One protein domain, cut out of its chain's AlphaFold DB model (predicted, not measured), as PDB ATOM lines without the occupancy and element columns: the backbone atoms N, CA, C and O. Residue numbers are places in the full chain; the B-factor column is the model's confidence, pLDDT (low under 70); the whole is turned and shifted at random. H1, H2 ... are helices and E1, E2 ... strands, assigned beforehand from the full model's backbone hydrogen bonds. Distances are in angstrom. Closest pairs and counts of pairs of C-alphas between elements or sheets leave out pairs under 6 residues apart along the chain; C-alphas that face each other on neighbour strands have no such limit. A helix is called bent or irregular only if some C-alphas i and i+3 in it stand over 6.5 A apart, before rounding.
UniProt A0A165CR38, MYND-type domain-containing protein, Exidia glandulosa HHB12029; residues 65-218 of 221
ATOM      1  N   GLU A  65      16.324 -26.226 -16.031       86.56
ATOM      2  CA  GLU A  65      16.038 -26.775 -17.366       86.56
ATOM      3  C   GLU A  65      15.962 -28.299 -17.390       86.56
ATOM      4  O   GLU A  65      15.154 -28.914 -18.084       86.56
ATOM      5  N   LYS A  66      16.808 -28.925 -16.577       84.88
ATOM      6  CA  LYS A  66      16.951 -30.374 -16.516       84.88
ATOM      7  C   LYS A  66      15.819 -31.063 -15.738       84.88
ATOM      8  O   LYS A  66      15.831 -32.287 -15.602       84.88
ATOM      9  N   TYR A  67      14.883 -30.276 -15.213       85.25
ATOM     10  CA  TYR A  67      13.702 -30.704 -14.466       85.25
ATOM     11  C   TYR A  67      12.400 -30.462 -15.236       85.25
ATOM     12  O   TYR A  67      11.343 -30.793 -14.721       85.25
ATOM     13  N   ARG A  68      12.449 -29.903 -16.457       83.31
ATOM     14  CA  ARG A  68      11.231 -29.579 -17.218       83.31
ATOM     15  C   ARG A  68      10.367 -30.794 -17.556       83.31
ATOM     16  O   ARG A  68       9.175 -30.600 -17.757       83.31
ATOM     17  N   GLU A  69      10.960 -31.984 -17.676       80.31
ATOM     18  CA  GLU A  69      10.225 -33.220 -17.966       80.31
ATOM     19  C   GLU A  69       9.650 -33.820 -16.680       80.31
ATOM     20  O   GLU A  69      10.398 -34.202 -15.776       80.31
ATOM     21  N   CYS A  70       8.327 -33.918 -16.630       74.88
ATOM     22  CA  CYS A  70       7.574 -34.588 -15.580       74.88
ATOM     23  C   CYS A  70       7.562 -36.109 -15.775       74.88
ATOM     24  O   CYS A  70       7.907 -36.636 -16.836       74.88
ATOM     25  N   GLN A  71       7.121 -36.841 -14.748       64.38
ATOM     26  CA  GLN A  71       7.059 -38.306 -14.804       64.38
ATOM     27  C   GLN A  71       6.093 -38.840 -15.869       64.38
ATOM     28  O   GLN A  71       6.314 -39.909 -16.435       64.38
ATOM     29  N   ASP A  72       5.053 -38.075 -16.183       61.47
ATOM     30  CA  ASP A  72       4.105 -38.374 -17.252       61.47
ATOM     31  C   ASP A  72       4.639 -38.081 -18.667       61.47
ATOM     32  O   ASP A  72       3.949 -38.348 -19.651       61.47
ATOM     33  N   GLY A  73       5.869 -37.567 -18.791       66.50
ATOM     34  CA  GLY A  73       6.467 -37.143 -20.058       66.50
ATOM     35  C   GLY A  73       6.036 -35.745 -20.510       66.50
ATOM     36  O   GLY A  73       6.427 -35.310 -21.598       66.50
ATOM     37  N   SER A  74       5.251 -35.032 -19.697       70.94
ATOM     38  CA  SER A  74       4.923 -33.637 -19.948       70.94
ATOM     39  C   SER A  74       6.115 -32.702 -19.698       70.94
ATOM     40  O   SER A  74       7.074 -33.059 -19.021       70.94
ATOM     41  N   MET A  75       6.095 -31.514 -20.303       76.06
ATOM     42  CA  MET A  75       7.221 -30.591 -20.421       76.06
ATOM     43  C   MET A  75       6.808 -29.177 -20.024       76.06
ATOM     44  O   MET A  75       6.069 -28.511 -20.756       76.06
ATOM     45  N   HIS A  76       7.364 -28.683 -18.918       80.69
ATOM     46  CA  HIS A  76       7.227 -27.292 -18.496       80.69
ATOM     47  C   HIS A  76       8.003 -26.332 -19.403       80.69
ATOM     48  O   HIS A  76       9.182 -26.525 -19.721       80.69
ATOM     49  N   GLN A  77       7.358 -25.225 -19.769       78.56
ATOM     50  CA  GLN A  77       7.992 -24.143 -20.535       78.56
ATOM     51  C   GLN A  77       8.606 -23.058 -19.652       78.56
ATOM     52  O   GLN A  77       9.489 -22.318 -20.089       78.56
ATOM     53  N   GLY A  78       8.194 -23.007 -18.392       81.50
ATOM     54  CA  GLY A  78       8.721 -22.088 -17.399       81.50
ATOM     55  C   GLY A  78      10.040 -22.547 -16.798       81.50
ATOM     56  O   GLY A  78      10.639 -23.528 -17.233       81.50
ATOM     57  N   ARG A  79      10.478 -21.830 -15.772       87.69
ATOM     58  CA  ARG A  79      11.575 -22.224 -14.884       87.69
ATOM     59  C   ARG A  79      11.021 -22.454 -13.486       87.69
ATOM     60  O   ARG A  79      10.013 -21.843 -13.123       87.69
ATOM     61  N   LEU A  80      11.698 -23.312 -12.730       92.25
ATOM     62  CA  LEU A  80      11.535 -23.334 -11.282       92.25
ATOM     63  C   LEU A  80      11.967 -21.974 -10.731       92.25
ATOM     64  O   LEU A  80      13.043 -21.484 -11.072       92.25
ATOM     65  N   GLU A  81      11.081 -21.378  -9.948       94.50
ATOM     66  CA  GLU A  81      11.220 -20.092  -9.279       94.50
ATOM     67  C   GLU A  81      11.008 -20.335  -7.787       94.50
ATOM     68  O   GLU A  81       9.990 -20.919  -7.401       94.50
ATOM     69  N   LEU A  82      11.976 -19.932  -6.965       97.31
ATOM     70  CA  LEU A  82      11.857 -20.005  -5.515       97.31
ATOM     71  C   LEU A  82      10.719 -19.093  -5.050       97.31
ATOM     72  O   LEU A  82      10.605 -17.946  -5.480       97.31
ATOM     73  N   ILE A  83       9.875 -19.604  -4.162       97.25
ATOM     74  CA  ILE A  83       8.819 -18.818  -3.533       97.25
ATOM     75  C   ILE A  83       9.460 -17.886  -2.504       97.25
ATOM     76  O   ILE A  83      10.020 -18.341  -1.509       97.25
ATOM     77  N   THR A  84       9.358 -16.576  -2.730       97.31
ATOM     78  CA  THR A  84       9.935 -15.542  -1.850       97.31
ATOM     79  C   THR A  84       8.884 -14.599  -1.263       97.31
ATOM     80  O   THR A  84       9.230 -13.545  -0.733       97.31
ATOM     81  N   TRP A  85       7.605 -14.943  -1.384       96.75
ATOM     82  CA  TRP A  85       6.454 -14.141  -0.964       96.75
ATOM     83  C   TRP A  85       5.550 -14.942  -0.027       96.75
ATOM     84  O   TRP A  85       5.649 -16.165   0.056       96.75
ATOM     85  N   GLU A  86       4.638 -14.241   0.643       96.19
ATOM     86  CA  GLU A  86       3.566 -14.866   1.409       96.19
ATOM     87  C   GLU A  86       2.384 -15.277   0.526       96.19
ATOM     88  O   GLU A  86       2.081 -14.664  -0.505       96.19
ATOM     89  N   GLY A  87       1.688 -16.317   0.963       94.06
ATOM     90  CA  GLY A  87       0.461 -16.797   0.353       94.06
ATOM     91  C   GLY A  87      -0.169 -17.894   1.194       94.06
ATOM     92  O   GLY A  87       0.147 -18.058   2.374       94.06
ATOM     93  N   VAL A  88      -1.055 -18.662   0.576       92.62
ATOM     94  CA  VAL A  88      -1.693 -19.807   1.222       92.62
ATOM     95  C   VAL A  88      -1.421 -21.101   0.473       92.62
ATOM     96  O   VAL A  88      -1.196 -21.110  -0.743       92.62
ATOM     97  N   VAL A  89      -1.451 -22.191   1.228       89.38
ATOM     98  CA  VAL A  89      -1.476 -23.563   0.733       89.38
ATOM     99  C   VAL A  89      -2.734 -24.215   1.273       89.38
ATOM    100  O   VAL A  89      -3.033 -24.069   2.453       89.38
ATOM    101  N   THR A  90      -3.443 -24.924   0.405       85.19
ATOM    102  CA  THR A  90      -4.549 -25.799   0.787       85.19
ATOM    103  C   THR A  90      -4.029 -27.229   0.786       85.19
ATOM    104  O   THR A  90      -3.397 -27.640  -0.193       85.19
ATOM    105  N   ASP A  91      -4.210 -27.953   1.886       80.06
ATOM    106  CA  ASP A  91      -3.840 -29.366   1.967       80.06
ATOM    107  C   ASP A  91      -4.939 -30.290   1.401       80.06
ATOM    108  O   ASP A  91      -5.907 -29.834   0.791       80.06
ATOM    109  N   TYR A  92      -4.758 -31.604   1.550       71.56
ATOM    110  CA  TYR A  92      -5.701 -32.603   1.036       71.56
ATOM    111  C   TYR A  92      -7.050 -32.604   1.766       71.56
ATOM    112  O   TYR A  92      -8.043 -33.027   1.175       71.56
ATOM    113  N   ASP A  93      -7.086 -32.130   3.012       79.62
ATOM    114  CA  ASP A  93      -8.302 -32.031   3.819       79.62
ATOM    115  C   ASP A  93      -9.030 -30.693   3.580       79.62
ATOM    116  O   ASP A  93     -10.136 -30.476   4.074       79.62
ATOM    117  N   GLY A  94      -8.445 -29.813   2.759       77.31
ATOM    118  CA  GLY A  94      -8.983 -28.493   2.454       77.31
ATOM    119  C   GLY A  94      -8.569 -27.422   3.461       77.31
ATOM    120  O   GLY A  94      -9.030 -26.283   3.349       77.31
ATOM    121  N   GLU A  95      -7.692 -27.747   4.412       86.00
ATOM    122  CA  GLU A  95      -7.215 -26.800   5.409       86.00
ATOM    123  C   GLU A  95      -6.261 -25.792   4.772       86.00
ATOM    124  O   GLU A  95      -5.371 -26.124   3.982       86.00
ATOM    125  N   VAL A  96      -6.474 -24.520   5.102       89.12
ATOM    126  CA  VAL A  96      -5.754 -23.398   4.500       89.12
ATOM    127  C   VAL A  96      -4.701 -22.892   5.472       89.12
ATOM    128  O   VAL A  96      -5.011 -22.258   6.478       89.12
ATOM    129  N   THR A  97      -3.437 -23.101   5.122       92.12
ATOM    130  CA  THR A  97      -2.291 -22.666   5.925       92.12
ATOM    131  C   THR A  97      -1.624 -21.451   5.292       92.12
ATOM    132  O   THR A  97      -1.340 -21.430   4.088       92.12
ATOM    133  N   ARG A  98      -1.351 -20.416   6.099       94.94
ATOM    134  CA  ARG A  98      -0.538 -19.270   5.666       94.94
ATOM    135  C   ARG A  98       0.925 -19.675   5.600       94.94
ATOM    136  O   ARG A  98       1.473 -20.225   6.547       94.94
ATOM    137  N   THR A  99       1.554 -19.350   4.483       95.94
ATOM    138  CA  THR A  99       2.942 -19.705   4.204       95.94
ATOM    139  C   THR A  99       3.727 -18.504   3.700       95.94
ATOM    140  O   THR A  99       3.148 -17.526   3.224       95.94
ATOM    141  N   GLY A 100       5.050 -18.586   3.815       96.25
ATOM    142  CA  GLY A 100       5.994 -17.569   3.372       96.25
ATOM    143  C   GLY A 100       7.066 -18.125   2.440       96.25
ATOM    144  O   GLY A 100       6.815 -18.969   1.574       96.25
ATOM    145  N   TRP A 101       8.290 -17.634   2.641       97.75
ATOM    146  CA  TRP A 101       9.481 -18.053   1.905       97.75
ATOM    147  C   TRP A 101       9.600 -19.588   1.852       97.75
ATOM    148  O   TRP A 101       9.334 -20.271   2.840       97.75
ATOM    149  N   ALA A 102       9.952 -20.138   0.687       96.38
ATOM    150  CA  ALA A 102      10.021 -21.579   0.424       96.38
ATOM    151  C   ALA A 102       8.722 -22.366   0.711       96.38
ATOM    152  O   ALA A 102       8.775 -23.571   0.992       96.38
ATOM    153  N   SER A 103       7.554 -21.709   0.624       95.12
ATOM    154  CA  SER A 103       6.252 -22.294   0.984       95.12
ATOM    155  C   SER A 103       6.258 -22.883   2.407       95.12
ATOM    156  O   SER A 103       5.571 -23.872   2.668       95.12
ATOM    157  N   ALA A 104       7.079 -22.330   3.301       95.88
ATOM    158  CA  ALA A 104       7.154 -22.721   4.702       95.88
ATOM    159  C   ALA A 104       5.999 -22.121   5.499       95.88
ATOM    160  O   ALA A 104       5.522 -21.039   5.148       95.88
ATOM    161  N   GLU A 105       5.587 -22.786   6.575       95.00
ATOM    162  CA  GLU A 105       4.759 -22.146   7.596       95.00
ATOM    163  C   GLU A 105       5.493 -20.923   8.152       95.00
ATOM    164  O   GLU A 105       6.724 -20.874   8.152       95.00
ATOM    165  N   LEU A 106       4.747 -19.895   8.557       96.81
ATOM    166  CA  LEU A 106       5.348 -18.602   8.901       96.81
ATOM    167  C   LEU A 106       6.357 -18.699  10.055       96.81
ATOM    168  O   LEU A 106       7.322 -17.941  10.063       96.81
ATOM    169  N   GLU A 107       6.152 -19.630  10.987       96.75
ATOM    170  CA  GLU A 107       7.060 -19.869  12.115       96.75
ATOM    171  C   GLU A 107       8.396 -20.511  11.709       96.75
ATOM    172  O   GLU A 107       9.416 -20.231  12.335       96.75
ATOM    173  N   ASP A 108       8.425 -21.258  10.604       96.38
ATOM    174  CA  ASP A 108       9.617 -21.972  10.128       96.38
ATOM    175  C   ASP A 108      10.471 -21.150   9.146       96.38
ATOM    176  O   ASP A 108      11.546 -21.585   8.723       96.38
ATOM    177  N   VAL A 109       9.995 -19.975   8.714       97.62
ATOM    178  CA  VAL A 109      10.621 -19.193   7.631       97.62
ATOM    179  C   VAL A 109      12.077 -18.838   7.935       97.62
ATOM    180  O   VAL A 109      12.928 -18.950   7.048       97.62
ATOM    181  N   ASP A 110      12.366 -18.397   9.157       98.12
ATOM    182  CA  ASP A 110      13.703 -17.920   9.518       98.12
ATOM    183  C   ASP A 110      14.709 -19.075   9.610       98.12
ATOM    184  O   ASP A 110      15.822 -18.965   9.086       98.12
ATOM    185  N   GLU A 111      14.297 -20.215  10.170       96.19
ATOM    186  CA  GLU A 111      15.117 -21.429  10.203       96.19
ATOM    187  C   GLU A 111      15.425 -21.918   8.781       96.19
ATOM    188  O   GLU A 111      16.578 -22.185   8.434       96.19
ATOM    189  N   LEU A 112      14.414 -21.966   7.911       96.56
ATOM    190  CA  LEU A 112      14.578 -22.429   6.535       96.56
ATOM    191  C   LEU A 112      15.479 -21.513   5.695       96.56
ATOM    192  O   LEU A 112      16.259 -22.016   4.879       96.56
ATOM    193  N   LYS A 113      15.430 -20.193   5.908       97.88
ATOM    194  CA  LYS A 113      16.381 -19.256   5.287       97.88
ATOM    195  C   LYS A 113      17.806 -19.503   5.767       97.88
ATOM    196  O   LYS A 113      18.716 -19.571   4.943       97.88
ATOM    197  N   GLN A 114      17.999 -19.699   7.072       97.44
ATOM    198  CA  GLN A 114      19.315 -20.002   7.625       97.44
ATOM    199  C   GLN A 114      19.877 -21.307   7.044       97.44
ATOM    200  O   GLN A 114      21.045 -21.347   6.659       97.44
ATOM    201  N   ILE A 115      19.059 -22.357   6.910       94.62
ATOM    202  CA  ILE A 115      19.458 -23.615   6.262       94.62
ATOM    203  C   ILE A 115      19.870 -23.365   4.802       94.62
ATOM    204  O   ILE A 115      20.916 -23.844   4.362       94.62
ATOM    205  N   PHE A 116      19.093 -22.589   4.045       96.06
ATOM    206  CA  PHE A 116      19.409 -22.271   2.650       96.06
ATOM    207  C   PHE A 116      20.734 -21.526   2.478       96.06
ATOM    208  O   PHE A 116      21.527 -21.865   1.599       96.06
ATOM    209  N   GLU A 117      21.005 -20.544   3.330       97.06
ATOM    210  CA  GLU A 117      22.239 -19.762   3.271       97.06
ATOM    211  C   GLU A 117      23.455 -20.555   3.763       97.06
ATOM    212  O   GLU A 117      24.518 -20.514   3.143       97.06
ATOM    213  N   THR A 118      23.317 -21.291   4.866       93.88
ATOM    214  CA  THR A 118      24.466 -21.907   5.547       93.88
ATOM    215  C   THR A 118      24.791 -23.306   5.041       93.88
ATOM    216  O   THR A 118      25.960 -23.597   4.803       93.88
ATOM    217  N   HIS A 119      23.782 -24.160   4.857       91.00
ATOM    218  CA  HIS A 119      23.972 -25.552   4.450       91.00
ATOM    219  C   HIS A 119      24.018 -25.692   2.928       91.00
ATOM    220  O   HIS A 119      24.891 -26.366   2.391       91.00
ATOM    221  N   PHE A 120      23.105 -25.021   2.223       92.62
ATOM    222  CA  PHE A 120      23.048 -25.084   0.762       92.62
ATOM    223  C   PHE A 120      23.879 -23.998   0.070       92.62
ATOM    224  O   PHE A 120      23.971 -24.015  -1.153       92.62
ATOM    225  N   HIS A 121      24.486 -23.062   0.809       95.00
ATOM    226  CA  HIS A 121      25.275 -21.956   0.244       95.00
ATOM    227  C   HIS A 121      24.520 -21.161  -0.832       95.00
ATOM    228  O   HIS A 121      25.092 -20.752  -1.844       95.00
ATOM    229  N   SER A 122      23.214 -20.984  -0.626       94.50
ATOM    230  CA  SER A 122      22.297 -20.365  -1.585       94.50
ATOM    231  C   SER A 122      22.208 -21.076  -2.949       94.50
ATOM    232  O   SER A 122      21.778 -20.476  -3.935       94.50
ATOM    233  N   ASP A 123      22.578 -22.359  -3.026       95.06
ATOM    234  CA  ASP A 123      22.400 -23.195  -4.214       95.06
ATOM    235  C   ASP A 123      20.931 -23.634  -4.335       95.06
ATOM    236  O   ASP A 123      20.450 -24.543  -3.651       95.06
ATOM    237  N   GLU A 124      20.200 -22.970  -5.231       95.19
ATOM    238  CA  GLU A 124      18.795 -23.274  -5.507       95.19
ATOM    239  C   GLU A 124      18.568 -24.697  -6.018       95.19
ATOM    240  O   GLU A 124      17.498 -25.260  -5.794       95.19
ATOM    241  N   GLU A 125      19.534 -25.296  -6.714       92.38
ATOM    242  CA  GLU A 125      19.358 -26.644  -7.229       92.38
ATOM    243  C   GLU A 125      19.404 -27.668  -6.093       92.38
ATOM    244  O   GLU A 125      18.527 -28.534  -6.012       92.38
ATOM    245  N   GLN A 126      20.404 -27.568  -5.216       89.88
ATOM    246  CA  GLN A 126      20.495 -28.437  -4.044       89.88
ATOM    247  C   GLN A 126      19.289 -28.225  -3.126       89.88
ATOM    248  O   GLN A 126      18.658 -29.193  -2.694       89.88
ATOM    249  N   PHE A 127      18.880 -26.967  -2.929       94.12
ATOM    250  CA  PHE A 127      17.694 -26.654  -2.143       94.12
ATOM    251  C   PHE A 127      16.401 -27.184  -2.780       94.12
ATOM    252  O   PHE A 127      15.533 -27.696  -2.077       94.12
ATOM    253  N   TYR A 128      16.271 -27.146  -4.111       92.06
ATOM    254  CA  TYR A 128      15.145 -27.758  -4.818       92.06
ATOM    255  C   TYR A 128      15.104 -29.270  -4.612       92.06
ATOM    256  O   TYR A 128      14.030 -29.838  -4.413       92.06
ATOM    257  N   LEU A 129      16.254 -29.944  -4.662       86.31
ATOM    258  CA  LEU A 129      16.322 -31.381  -4.420       86.31
ATOM    259  C   LEU A 129      15.865 -31.723  -2.992       86.31
ATOM    260  O   LEU A 129      15.111 -32.683  -2.826       86.31
ATOM    261  N   TYR A 130      16.246 -30.909  -2.007       88.06
ATOM    262  CA  TYR A 130      15.826 -31.043  -0.611       88.06
ATOM    263  C   TYR A 130      14.329 -30.744  -0.406       88.06
ATOM    264  O   TYR A 130      13.606 -31.544   0.185       88.06
ATOM    265  N   ARG A 131      13.830 -29.624  -0.947       91.94
ATOM    266  CA  ARG A 131      12.464 -29.119  -0.730       91.94
ATOM    267  C   ARG A 131      11.824 -28.668  -2.042       91.94
ATOM    268  O   ARG A 131      11.629 -27.485  -2.300       91.94
ATOM    269  N   ARG A 132      11.417 -29.625  -2.879       91.94
ATOM    270  CA  ARG A 132      10.858 -29.349  -4.225       91.94
ATOM    271  C   ARG A 132       9.664 -28.391  -4.235       91.94
ATOM    272  O   ARG A 132       9.492 -27.641  -5.193       91.94
ATOM    273  N   PHE A 133       8.835 -28.422  -3.193       91.38
ATOM    274  CA  PHE A 133       7.654 -27.563  -3.068       91.38
ATOM    275  C   PHE A 133       7.973 -26.130  -2.613       91.38
ATOM    276  O   PHE A 133       7.077 -25.290  -2.624       91.38
ATOM    277  N   ALA A 134       9.234 -25.831  -2.275       95.81
ATOM    278  CA  ALA A 134       9.713 -24.462  -2.087       95.81
ATOM    279  C   ALA A 134       9.712 -23.650  -3.387       95.81
ATOM    280  O   ALA A 134       9.750 -22.422  -3.362       95.81
ATOM    281  N   PHE A 135       9.678 -24.342  -4.523       95.75
ATOM    282  CA  PHE A 135       9.691 -23.750  -5.844       95.75
ATOM    283  C   PHE A 135       8.326 -23.904  -6.499       95.75
ATOM    284  O   PHE A 135       7.595 -24.864  -6.249       95.75
ATOM    285  N   ARG A 136       8.023 -23.000  -7.422       92.94
ATOM    286  CA  ARG A 136       6.926 -23.135  -8.379       92.94
ATOM    287  C   ARG A 136       7.454 -23.118  -9.804       92.94
ATOM    288  O   ARG A 136       8.480 -22.511 -10.094       92.94
ATOM    289  N   TRP A 137       6.716 -23.714 -10.726       89.69
ATOM    290  CA  TRP A 137       6.904 -23.475 -12.147       89.69
ATOM    291  C   TRP A 137       6.257 -22.155 -12.536       89.69
ATOM    292  O   TRP A 137       5.034 -22.029 -12.543       89.69
ATOM    293  N   ASN A 138       7.062 -21.178 -12.945       87.62
ATOM    294  CA  ASN A 138       6.544 -19.861 -13.322       87.62
ATOM    295  C   ASN A 138       5.661 -19.878 -14.588       87.62
ATOM    296  O   ASN A 138       4.994 -18.883 -14.886       87.62
ATOM    297  N   CYS A 139       5.634 -20.984 -15.343       81.88
ATOM    298  CA  CYS A 139       4.743 -21.093 -16.492       81.88
ATOM    299  C   CYS A 139       3.289 -21.294 -16.117       81.88
ATOM    300  O   CYS A 139       2.421 -20.734 -16.781       81.88
ATOM    301  N   CYS A 140       3.056 -22.066 -15.063       80.88
ATOM    302  CA  CYS A 140       1.741 -22.571 -14.717       80.88
ATOM    303  C   CYS A 140       1.331 -22.325 -13.271       80.88
ATOM    304  O   CYS A 140       0.191 -22.604 -12.916       80.88
ATOM    305  N   GLY A 141       2.239 -21.815 -12.440       85.62
ATOM    306  CA  GLY A 141       1.973 -21.589 -11.027       85.62
ATOM    307  C   GLY A 141       1.713 -22.873 -10.252       85.62
ATOM    308  O   GLY A 141       0.935 -22.850  -9.310       85.62
ATOM    309  N   VAL A 142       2.326 -23.983 -10.668       86.00
ATOM    310  CA  VAL A 142       2.242 -25.280  -9.989       86.00
ATOM    311  C   VAL A 142       3.514 -25.496  -9.175       86.00
ATOM    312  O   VAL A 142       4.608 -25.200  -9.665       86.00
ATOM    313  N   LYS A 143       3.406 -26.017  -7.948       89.62
ATOM    314  CA  LYS A 143       4.575 -26.332  -7.110       89.62
ATOM    315  C   LYS A 143       5.515 -27.339  -7.778       89.62
ATOM    316  O   LYS A 143       5.090 -28.257  -8.474       89.62
ATOM    317  N   GLY A 144       6.810 -27.200  -7.524       88.69
ATOM    318  CA  GLY A 144       7.868 -27.975  -8.171       88.69
ATOM    319  C   GLY A 144       7.922 -29.458  -7.790       88.69
ATOM    320  O   GLY A 144       8.679 -30.206  -8.407       88.69
ATOM    321  N   ASN A 145       7.150 -29.892  -6.785       84.25
ATOM    322  CA  ASN A 145       6.979 -31.298  -6.402       84.25
ATOM    323  C   ASN A 145       5.795 -31.985  -7.101       84.25
ATOM    324  O   ASN A 145       5.650 -33.200  -6.974       84.25
ATOM    325  N   ARG A 146       4.933 -31.234  -7.794       79.25
ATOM    326  CA  ARG A 146       3.755 -31.791  -8.459       79.25
ATOM    327  C   ARG A 146       4.186 -32.569  -9.696       79.25
ATOM    328  O   ARG A 146       4.965 -32.090 -10.514       79.25
ATOM    329  N   VAL A 147       3.664 -33.785  -9.809       69.06
ATOM    330  CA  VAL A 147       3.850 -34.659 -10.979       69.06
ATOM    331  C   VAL A 147       2.740 -34.483 -12.012       69.06
ATOM    332  O   VAL A 147       2.919 -34.845 -13.171       69.06
ATOM    333  N   ALA A 148       1.611 -33.930 -11.572       65.50
ATOM    334  CA  ALA A 148       0.502 -33.508 -12.399       65.50
ATOM    335  C   ALA A 148       0.834 -32.156 -13.040       65.50
ATOM    336  O   ALA A 148       1.291 -31.227 -12.371       65.50
ATOM    337  N   GLY A 149       0.581 -32.056 -14.340       66.75
ATOM    338  CA  GLY A 149       0.564 -30.792 -15.056       66.75
ATOM    339  C   GLY A 149      -0.561 -29.819 -14.669       66.75
ATOM    340  O   GLY A 149      -1.208 -29.949 -13.641       66.75
ATOM    341  N   CYS A 150      -0.810 -28.810 -15.492       71.31
ATOM    342  CA  CYS A 150      -1.823 -27.773 -15.272       71.31
ATOM    343  C   CYS A 150      -2.735 -27.647 -16.493       71.31
ATOM    344  O   CYS A 150      -2.258 -27.742 -17.616       71.31
ATOM    345  N   ASP A 151      -4.009 -27.324 -16.308       62.53
ATOM    346  CA  ASP A 151      -4.985 -27.196 -17.403       62.53
ATOM    347  C   ASP A 151      -5.087 -25.761 -17.960       62.53
ATOM    348  O   ASP A 151      -6.163 -25.170 -18.005       62.53
ATOM    349  N   HIS A 152      -3.956 -25.127 -18.311       64.81
ATOM    350  CA  HIS A 152      -3.985 -23.766 -18.866       64.81
ATOM    351  C   HIS A 152      -3.656 -23.715 -20.367       64.81
ATOM    352  O   HIS A 152      -2.547 -24.009 -20.821       64.81
ATOM    353  N   HIS A 153      -4.593 -23.176 -21.141       53.88
ATOM    354  CA  HIS A 153      -4.435 -22.917 -22.568       53.88
ATOM    355  C   HIS A 153      -3.709 -21.580 -22.803       53.88
ATOM    356  O   HIS A 153      -4.323 -20.524 -22.911       53.88
ATOM    357  N   SER A 154      -2.370 -21.631 -22.805       53.44
ATOM    358  CA  SER A 154      -1.438 -20.599 -23.311       53.44
ATOM    359  C   SER A 154      -1.845 -19.119 -23.129       53.44
ATOM    360  O   SER A 154      -2.275 -18.470 -24.079       53.44
ATOM    361  N   ALA A 155      -1.612 -18.545 -21.941       52.34
ATOM    362  CA  ALA A 155      -1.675 -17.085 -21.742       52.34
ATOM    363  C   ALA A 155      -0.289 -16.398 -21.735       52.34
ATOM    364  O   ALA A 155      -0.192 -15.205 -22.002       52.34
ATOM    365  N   ARG A 156       0.795 -17.134 -21.431       56.81
ATOM    366  CA  ARG A 156       2.131 -16.552 -21.157       56.81
ATOM    367  C   ARG A 156       3.267 -17.057 -22.063       56.81
ATOM    368  O   ARG A 156       4.309 -16.414 -22.123       56.81
ATOM    369  N   PHE A 157       3.087 -18.177 -22.768       60.69
ATOM    370  CA  PHE A 157       4.139 -18.810 -23.579       60.69
ATOM    371  C   PHE A 157       3.640 -19.156 -24.991       60.69
ATOM    372  O   PHE A 157       2.452 -19.441 -25.147       60.69
ATOM    373  N   PRO A 158       4.522 -19.138 -26.016       58.41
ATOM    374  CA  PRO A 158       4.143 -19.278 -27.430       58.41
ATOM    375  C   PRO A 158       3.603 -20.663 -27.804       58.41
ATOM    376  O   PRO A 158       3.066 -20.838 -28.893       58.41
ATOM    377  N   VAL A 159       3.759 -21.652 -26.926       59.78
ATOM    378  CA  VAL A 159       3.248 -23.009 -27.110       59.78
ATOM    379  C   VAL A 159       2.540 -23.405 -25.806       59.78
ATOM    380  O   VAL A 159       3.007 -23.020 -24.734       59.78
ATOM    381  N   PRO A 160       1.437 -24.165 -25.822       56.31
ATOM    382  CA  PRO A 160       0.887 -24.756 -24.602       56.31
ATOM    383  C   PRO A 160       1.896 -25.708 -23.942       56.31
ATOM    384  O   PRO A 160       2.674 -26.382 -24.623       56.31
ATOM    385  N   CYS A 161       1.917 -25.759 -22.610       62.22
ATOM    386  CA  CYS A 161       2.671 -26.791 -21.898       62.22
ATOM    387  C   CYS A 161       2.161 -28.173 -22.338       62.22
ATOM    388  O   CYS A 161       0.960 -28.333 -22.498       62.22
ATOM    389  N   THR A 162       3.001 -29.203 -22.479       63.09
ATOM    390  CA  THR A 162       2.446 -30.573 -22.633       63.09
ATOM    391  C   THR A 162       1.948 -31.150 -21.320       63.09
ATOM    392  O   THR A 162       1.434 -32.260 -21.287       63.09
ATOM    393  N   CYS A 163       2.117 -30.386 -20.242       65.06
ATOM    394  CA  CYS A 163       1.502 -30.628 -18.950       65.06
ATOM    395  C   CYS A 163       0.019 -30.219 -18.956       65.06
ATOM    396  O   CYS A 163      -0.652 -30.306 -17.937       65.06
ATOM    397  N   ASP A 164      -0.485 -29.785 -20.111       64.62
ATOM    398  CA  ASP A 164      -1.886 -29.505 -20.351       64.62
ATOM    399  C   ASP A 164      -2.737 -30.773 -20.190       64.62
ATOM    400  O   ASP A 164      -2.677 -31.712 -20.989       64.62
ATOM    401  N   PHE A 165      -3.528 -30.797 -19.119       62.44
ATOM    402  CA  PHE A 165      -4.471 -31.868 -18.804       62.44
ATOM    403  C   PHE A 165      -5.550 -32.037 -19.892       62.44
ATOM    404  O   PHE A 165      -6.042 -33.152 -20.093       62.44
ATOM    405  N   CYS A 166      -5.807 -31.004 -20.704       57.69
ATOM    406  CA  CYS A 166      -6.607 -31.098 -21.925       57.69
ATOM    407  C   CYS A 166      -6.018 -32.087 -22.948       57.69
ATOM    408  O   CYS A 166      -6.756 -32.870 -23.550       57.69
ATOM    409  N   VAL A 167      -4.684 -32.160 -23.085       59.03
ATOM    410  CA  VAL A 167      -4.016 -33.170 -23.935       59.03
ATOM    411  C   VAL A 167      -4.274 -34.584 -23.407       59.03
ATOM    412  O   VAL A 167      -4.379 -35.533 -24.186       59.03
ATOM    413  N   MET A 168      -4.426 -34.732 -22.089       62.06
ATOM    414  CA  MET A 168      -4.775 -36.001 -21.449       62.06
ATOM    415  C   MET A 168      -6.278 -36.318 -21.513       62.06
ATOM    416  O   MET A 168      -6.657 -37.478 -21.321       62.06
ATOM    417  N   GLY A 169      -7.123 -35.329 -21.817       64.50
ATOM    418  CA  GLY A 169      -8.579 -35.442 -21.843       64.50
ATOM    419  C   GLY A 169      -9.218 -35.555 -20.454       64.50
ATOM    420  O   GLY A 169     -10.345 -36.038 -20.357       64.50
ATOM    421  N   ARG A 170      -8.505 -35.189 -19.381       66.62
ATOM    422  CA  ARG A 170      -8.925 -35.370 -17.979       66.62
ATOM    423  C   ARG A 170      -8.853 -34.046 -17.217       66.62
ATOM    424  O   ARG A 170      -7.997 -33.242 -17.556       66.62
ATOM    425  N   PRO A 171      -9.683 -33.838 -16.180       68.75
ATOM    426  CA  PRO A 171      -9.484 -32.724 -15.260       68.75
ATOM    427  C   PRO A 171      -8.170 -32.891 -14.482       68.75
ATOM    428  O   PRO A 171      -7.663 -34.009 -14.329       68.75
ATOM    429  N   VAL A 172      -7.630 -31.775 -13.989       73.25
ATOM    430  CA  VAL A 172      -6.572 -31.790 -12.965       73.25
ATOM    431  C   VAL A 172      -7.075 -32.485 -11.687       73.25
ATOM    432  O   VAL A 172      -8.283 -32.503 -11.460       73.25
ATOM    433  N   PRO A 173      -6.185 -33.049 -10.850       75.94
ATOM    434  CA  PRO A 173      -6.555 -33.560  -9.530       75.94
ATOM    435  C   PRO A 173      -7.265 -32.508  -8.658       75.94
ATOM    436  O   PRO A 173      -6.888 -31.336  -8.706       75.94
ATOM    437  N   ASP A 174      -8.238 -32.932  -7.845       77.75
ATOM    438  CA  ASP A 174      -9.076 -32.053  -7.007       77.75
ATOM    439  C   ASP A 174      -8.253 -31.153  -6.067       77.75
ATOM    440  O   ASP A 174      -8.580 -29.992  -5.842       77.75
ATOM    441  N   ASP A 175      -7.135 -31.656  -5.545       76.44
ATOM    442  CA  ASP A 175      -6.233 -30.901  -4.673       76.44
ATOM    443  C   ASP A 175      -5.454 -29.814  -5.436       76.44
ATOM    444  O   ASP A 175      -5.211 -28.722  -4.920       76.44
ATOM    445  N   LEU A 176      -5.093 -30.078  -6.694       78.06
ATOM    446  CA  LEU A 176      -4.530 -29.068  -7.586       78.06
ATOM    447  C   LEU A 176      -5.605 -28.073  -8.048       78.06
ATOM    448  O   LEU A 176      -5.301 -26.896  -8.245       78.06
ATOM    449  N   GLU A 177      -6.851 -28.512  -8.219       77.12
ATOM    450  CA  GLU A 177      -7.987 -27.621  -8.463       77.12
ATOM    451  C   GLU A 177      -8.200 -26.669  -7.281       77.12
ATOM    452  O   GLU A 177      -8.243 -25.454  -7.489       77.12
ATOM    453  N   ALA A 178      -8.230 -27.188  -6.052       77.25
ATOM    454  CA  ALA A 178      -8.340 -26.395  -4.832       77.25
ATOM    455  C   ALA A 178      -7.193 -25.376  -4.713       77.25
ATOM    456  O   ALA A 178      -7.435 -24.184  -4.509       77.25
ATOM    457  N   GLU A 179      -5.948 -25.804  -4.953       77.81
ATOM    458  CA  GLU A 179      -4.774 -24.920  -4.968       77.81
ATOM    459  C   GLU A 179      -4.859 -23.837  -6.064       77.81
ATOM    460  O   GLU A 179      -4.384 -22.710  -5.878       77.81
ATOM    461  N   ASN A 180      -5.470 -24.154  -7.212       76.12
ATOM    462  CA  ASN A 180      -5.676 -23.207  -8.308       76.12
ATOM    463  C   ASN A 180      -6.811 -22.212  -8.045       76.12
ATOM    464  O   ASN A 180      -6.727 -21.066  -8.503       76.12
ATOM    465  N   ALA A 181      -7.854 -22.646  -7.339       75.75
ATOM    466  CA  ALA A 181      -9.005 -21.835  -6.967       75.75
ATOM    467  C   ALA A 181      -8.686 -20.881  -5.804       75.75
ATOM    468  O   ALA A 181      -9.200 -19.759  -5.783       75.75
ATOM    469  N   ALA A 182      -7.801 -21.290  -4.887       76.12
ATOM    470  CA  ALA A 182      -7.453 -20.538  -3.689       76.12
ATOM    471  C   ALA A 182      -7.031 -19.090  -3.993       76.12
ATOM    472  O   ALA A 182      -6.113 -18.803  -4.775       76.12
ATOM    473  N   GLU A 183      -7.707 -18.145  -3.337       77.44
ATOM    474  CA  GLU A 183      -7.254 -16.763  -3.289       77.44
ATOM    475  C   GLU A 183      -5.901 -16.686  -2.585       77.44
ATOM    476  O   GLU A 183      -5.667 -17.373  -1.599       77.44
ATOM    477  N   HIS A 184      -4.976 -15.896  -3.131       85.38
ATOM    478  CA  HIS A 184      -3.603 -15.796  -2.625       85.38
ATOM    479  C   HIS A 184      -2.807 -17.114  -2.609       85.38
ATOM    480  O   HIS A 184      -1.838 -17.225  -1.858       85.38
ATOM    481  N   SER A 185      -3.153 -18.086  -3.465       89.50
ATOM    482  CA  SER A 185      -2.339 -19.291  -3.683       89.50
ATOM    483  C   SER A 185      -0.861 -18.936  -3.861       89.50
ATOM    484  O   SER A 185      -0.488 -18.162  -4.755       89.50
ATOM    485  N   VAL A 186      -0.007 -19.508  -3.008       92.44
ATOM    486  CA  VAL A 186       1.428 -19.194  -2.991       92.44
ATOM    487  C   VAL A 186       2.092 -19.563  -4.322       92.44
ATOM    488  O   VAL A 186       2.926 -18.820  -4.839       92.44
ATOM    489  N   ALA A 187       1.660 -20.650  -4.960       90.00
ATOM    490  CA  ALA A 187       2.195 -21.071  -6.247       90.00
ATOM    491  C   ALA A 187       1.723 -20.159  -7.397       90.00
ATOM    492  O   ALA A 187       2.423 -20.010  -8.398       90.00
ATOM    493  N   ARG A 188       0.605 -19.439  -7.241       87.81
ATOM    494  CA  ARG A 188       0.029 -18.577  -8.291       87.81
ATOM    495  C   ARG A 188       0.235 -17.080  -8.088       87.81
ATOM    496  O   ARG A 188      -0.184 -16.295  -8.936       87.81
ATOM    497  N   HIS A 189       0.892 -16.674  -7.004       90.69
ATOM    498  CA  HIS A 189       1.141 -15.271  -6.674       90.69
ATOM    499  C   HIS A 189       1.689 -14.466  -7.869       90.69
ATOM    500  O   HIS A 189       2.728 -14.806  -8.438       90.69
ATOM    501  N   GLY A 190       0.995 -13.395  -8.255       88.31
ATOM    502  CA  GLY A 190       1.415 -12.518  -9.353       88.31
ATOM    503  C   GLY A 190       1.269 -13.107 -10.764       88.31
ATOM    504  O   GLY A 190       1.683 -12.463 -11.726       88.31
ATOM    505  N   LEU A 191       0.687 -14.302 -10.927       84.00
ATOM    506  CA  LEU A 191       0.426 -14.878 -12.244       84.00
ATOM    507  C   LEU A 191      -0.996 -14.552 -12.719       84.00
ATOM    508  O   LEU A 191      -1.983 -14.852 -12.052       84.00
ATOM    509  N   THR A 192      -1.106 -14.005 -13.928       79.38
ATOM    510  CA  THR A 192      -2.373 -13.716 -14.619       79.38
ATOM    511  C   THR A 192      -2.801 -14.879 -15.518       79.38
ATOM    512  O   THR A 192      -3.128 -14.710 -16.691       79.38
ATOM    513  N   ILE A 193      -2.762 -16.094 -14.972       73.44
ATOM    514  CA  ILE A 193      -3.266 -17.304 -15.633       73.44
ATOM    515  C   ILE A 193      -4.698 -17.596 -15.154       73.44
ATOM    516  O   ILE A 193      -4.970 -17.436 -13.957       73.44
ATOM    517  N   PRO A 194      -5.618 -18.030 -16.039       69.88
ATOM    518  CA  PRO A 194      -6.981 -18.397 -15.651       69.88
ATOM    519  C   PRO A 194      -7.007 -19.404 -14.487       69.88
ATOM    520  O   PRO A 194      -6.195 -20.334 -14.452       69.88
ATOM    521  N   ARG A 195      -7.891 -19.174 -13.505       62.31
ATOM    522  CA  ARG A 195      -8.066 -19.994 -12.291       62.31
ATOM    523  C   ARG A 195      -9.264 -20.929 -12.434       62.31
ATOM    524  O   ARG A 195     -10.251 -20.748 -11.742       62.31
ATOM    525  N   THR A 196      -9.223 -21.876 -13.352       54.75
ATOM    526  CA  THR A 196     -10.283 -22.885 -13.465       54.75
ATOM    527  C   THR A 196      -9.733 -24.083 -14.231       54.75
ATOM    528  O   THR A 196      -8.858 -23.875 -15.080       54.75
ATOM    529  N   PRO A 197     -10.255 -25.303 -14.015       56.03
ATOM    530  CA  PRO A 197     -10.208 -26.283 -15.088       56.03
ATOM    531  C   PRO A 197     -10.900 -25.676 -16.313       56.03
ATOM    532  O   PRO A 197     -11.886 -24.944 -16.180       56.03
ATOM    533  N   ASP A 198     -10.381 -25.918 -17.509       56.06
ATOM    534  CA  ASP A 198     -11.140 -25.619 -18.712       56.06
ATOM    535  C   ASP A 198     -12.272 -26.652 -18.788       56.06
ATOM    536  O   ASP A 198     -11.992 -27.840 -18.910       56.06
ATOM    537  N   PRO A 199     -13.560 -26.272 -18.761       51.91
ATOM    538  CA  PRO A 199     -14.656 -27.238 -18.869       51.91
ATOM    539  C   PRO A 199     -14.606 -28.092 -20.153       51.91
ATOM    540  O   PRO A 199     -15.314 -29.091 -20.265       51.91
ATOM    541  N   ARG A 200     -13.780 -27.704 -21.137       53.53
ATOM    542  CA  ARG A 200     -13.520 -28.434 -22.384       53.53
ATOM    543  C   ARG A 200     -12.397 -29.473 -22.267       53.53
ATOM    544  O   ARG A 200     -12.236 -30.253 -23.204       53.53
ATOM    545  N   SER A 201     -11.629 -29.505 -21.174       57.25
ATOM    546  CA  SER A 201     -10.496 -30.427 -21.007       57.25
ATOM    547  C   SER A 201     -10.932 -31.866 -20.747       57.25
ATOM    548  O   SER A 201     -10.204 -32.799 -21.094       57.25
ATOM    549  N   PHE A 202     -12.151 -32.090 -20.236       63.09
ATOM    550  CA  PHE A 202     -12.703 -33.437 -20.131       63.09
ATOM    551  C   PHE A 202     -13.237 -33.937 -21.478       63.09
ATOM    552  O   PHE A 202     -14.371 -33.674 -21.880       63.09
ATOM    553  N   ASN A 203     -12.430 -34.745 -22.157       70.31
ATOM    554  CA  ASN A 203     -12.847 -35.503 -23.326       70.31
ATOM    555  C   ASN A 203     -12.821 -36.989 -22.980       70.31
ATOM    556  O   ASN A 203     -11.761 -37.604 -22.924       70.31
ATOM    557  N   ARG A 204     -14.000 -37.594 -22.793       71.50
ATOM    558  CA  ARG A 204     -14.146 -38.989 -22.345       71.50
ATOM    559  C   ARG A 204     -13.402 -40.005 -23.223       71.50
ATOM    560  O   ARG A 204     -12.857 -40.972 -22.697       71.50
ATOM    561  N   ALA A 205     -13.378 -39.800 -24.542       72.00
ATOM    562  CA  ALA A 205     -12.689 -40.697 -25.469       72.00
ATOM    563  C   ALA A 205     -11.163 -40.560 -25.341       72.00
ATOM    564  O   ALA A 205     -10.461 -41.565 -25.216       72.00
ATOM    565  N   MET A 206     -10.663 -39.323 -25.282       71.12
ATOM    566  CA  MET A 206      -9.244 -39.044 -25.044       71.12
ATOM    567  C   MET A 206      -8.795 -39.506 -23.655       71.12
ATOM    568  O   MET A 206      -7.759 -40.147 -23.541       71.12
ATOM    569  N   ALA A 207      -9.602 -39.290 -22.615       68.62
ATOM    570  CA  ALA A 207      -9.342 -39.744 -21.250       68.62
ATOM    571  C   ALA A 207      -9.169 -41.262 -21.160       68.62
ATOM    572  O   ALA A 207      -8.308 -41.749 -20.422       68.62
ATOM    573  N   ALA A 208     -10.014 -42.008 -21.881       73.38
ATOM    574  CA  ALA A 208      -9.965 -43.463 -21.939       73.38
ATOM    575  C   ALA A 208      -8.721 -43.942 -22.699       73.38
ATOM    576  O   ALA A 208      -8.012 -44.827 -22.217       73.38
ATOM    577  N   PHE A 209      -8.413 -43.315 -23.839       71.56
ATOM    578  CA  PHE A 209      -7.213 -43.612 -24.621       71.56
ATOM    579  C   PHE A 209      -5.923 -43.322 -23.839       71.56
ATOM    580  O   PHE A 209      -5.027 -44.167 -23.778       71.56
ATOM    581  N   THR A 210      -5.839 -42.156 -23.194       64.75
ATOM    582  CA  THR A 210      -4.695 -41.748 -22.373       64.75
ATOM    583  C   THR A 210      -4.514 -42.685 -21.189       64.75
ATOM    584  O   THR A 210      -3.403 -43.137 -20.941       64.75
ATOM    585  N   ALA A 211      -5.588 -43.045 -20.484       65.81
ATOM    586  CA  ALA A 211      -5.503 -43.966 -19.352       65.81
ATOM    587  C   ALA A 211      -5.027 -45.359 -19.764       65.81
ATOM    588  O   ALA A 211      -4.108 -45.893 -19.153       65.81
ATOM    589  N   ALA A 212      -5.582 -45.917 -20.844       68.94
ATOM    590  CA  ALA A 212      -5.116 -47.187 -21.390       68.94
ATOM    591  C   ALA A 212      -3.631 -47.116 -21.787       68.94
ATOM    592  O   ALA A 212      -2.856 -48.024 -21.480       68.94
ATOM    593  N   SER A 213      -3.214 -46.008 -22.407       63.69
ATOM    594  CA  SER A 213      -1.820 -45.770 -22.795       63.69
ATOM    595  C   SER A 213      -0.891 -45.667 -21.579       63.69
ATOM    596  O   SER A 213       0.157 -46.305 -21.566       63.69
ATOM    597  N   ARG A 214      -1.279 -44.928 -20.532       61.12
ATOM    598  CA  ARG A 214      -0.505 -44.759 -19.289       61.12
ATOM    599  C   ARG A 214      -0.358 -46.067 -18.520       61.12
ATOM    600  O   ARG A 214       0.764 -46.424 -18.172       61.12
ATOM    601  N   THR A 215      -1.449 -46.817 -18.359       64.06
ATOM    602  CA  THR A 215      -1.426 -48.159 -17.759       64.06
ATOM    603  C   THR A 215      -0.486 -49.083 -18.534       64.06
ATOM    604  O   THR A 215       0.336 -49.771 -17.936       64.06
ATOM    605  N   THR A 216      -0.527 -49.044 -19.871       63.31
ATOM    606  CA  THR A 216       0.384 -49.823 -20.731       63.31
ATOM    607  C   THR A 216       1.848 -49.394 -20.568       63.31
ATOM    608  O   THR A 216       2.754 -50.214 -20.691       63.31
ATOM    609  N   MET A 217       2.097 -48.118 -20.261       53.28
ATOM    610  CA  MET A 217       3.432 -47.571 -19.990       53.28
ATOM    611  C   MET A 217       3.888 -47.736 -18.528       53.28
ATOM    612  O   MET A 217       4.975 -47.268 -18.192       53.28
ATOM    613  N   GLY A 218       3.096 -48.386 -17.664       50.88
ATOM    614  CA  GLY A 218       3.415 -48.562 -16.242       50.88
ATOM    615  C   GLY A 218       3.368 -47.263 -15.430       50.88
ATOM    616  O   GLY A 218       4.027 -47.163 -14.397       50.88
TER     617      GLY A 218
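This is residues 65 to 218 of the 221 residues of the protein "MYND-type domain-containing protein" of Exidia glandulosa HHB12029 (UniProt A0A165CR38). With little regular structure, this is an elongated, loop-rich body with helices H1 and H5 at its two ends and two small antiparallel sheets, E2-E3 and E1-E4, between them. The printed part has 154 residues, 59 in named elements, ordered E1 E2 E3 H1 H2 E4 H3 H4 H5; the class is mixed. It is compact, radius of gyration of the C-alphas 16.1 A, spanning 51 by 31 by 31 A.

E2, residues 87 to 90, and E3, 96 to 99, form a hairpin; N 89 and O 97 are 3.0 A apart. The closest C-alphas of E2 and H4, 174 to 181, are Thr 90 and Glu 179, 5.8 A. E1, 80 to 82, and E4, 135 to 137, are antiparallel; N 81 and O 136 are 2.8 A apart. H2, 124 to 130, is close but not clearly touching H1, 106 to 118; the closest C-alphas, Phe 116 and Phe 127, are 6.7 A apart. H5, 204 to 216, touches H3, 165 to 168, with residues 206 to 210 alone; the closest C-alphas, Met 168 and Thr 210, are 5.8 A apart. Every O i to N i+4 pair is within hydrogen-bond range in H2, H4 and H5, 7 of 9 in H1; H3 is too short.

E1 begins at C-alpha 80 (11.535, -23.334, -11.282); H5, 18.2 A long, ends at C-alpha 216 (0.384, -49.823, -20.731). H1, 19.7 A, is irregular: C-alphas 107 and 110 are 7.4 A apart.

The printed part has no cut. Links E4 to H3 and H4 to H5 are long. Of 46 residues under pLDDT 70, 151 to 171 form one stretch.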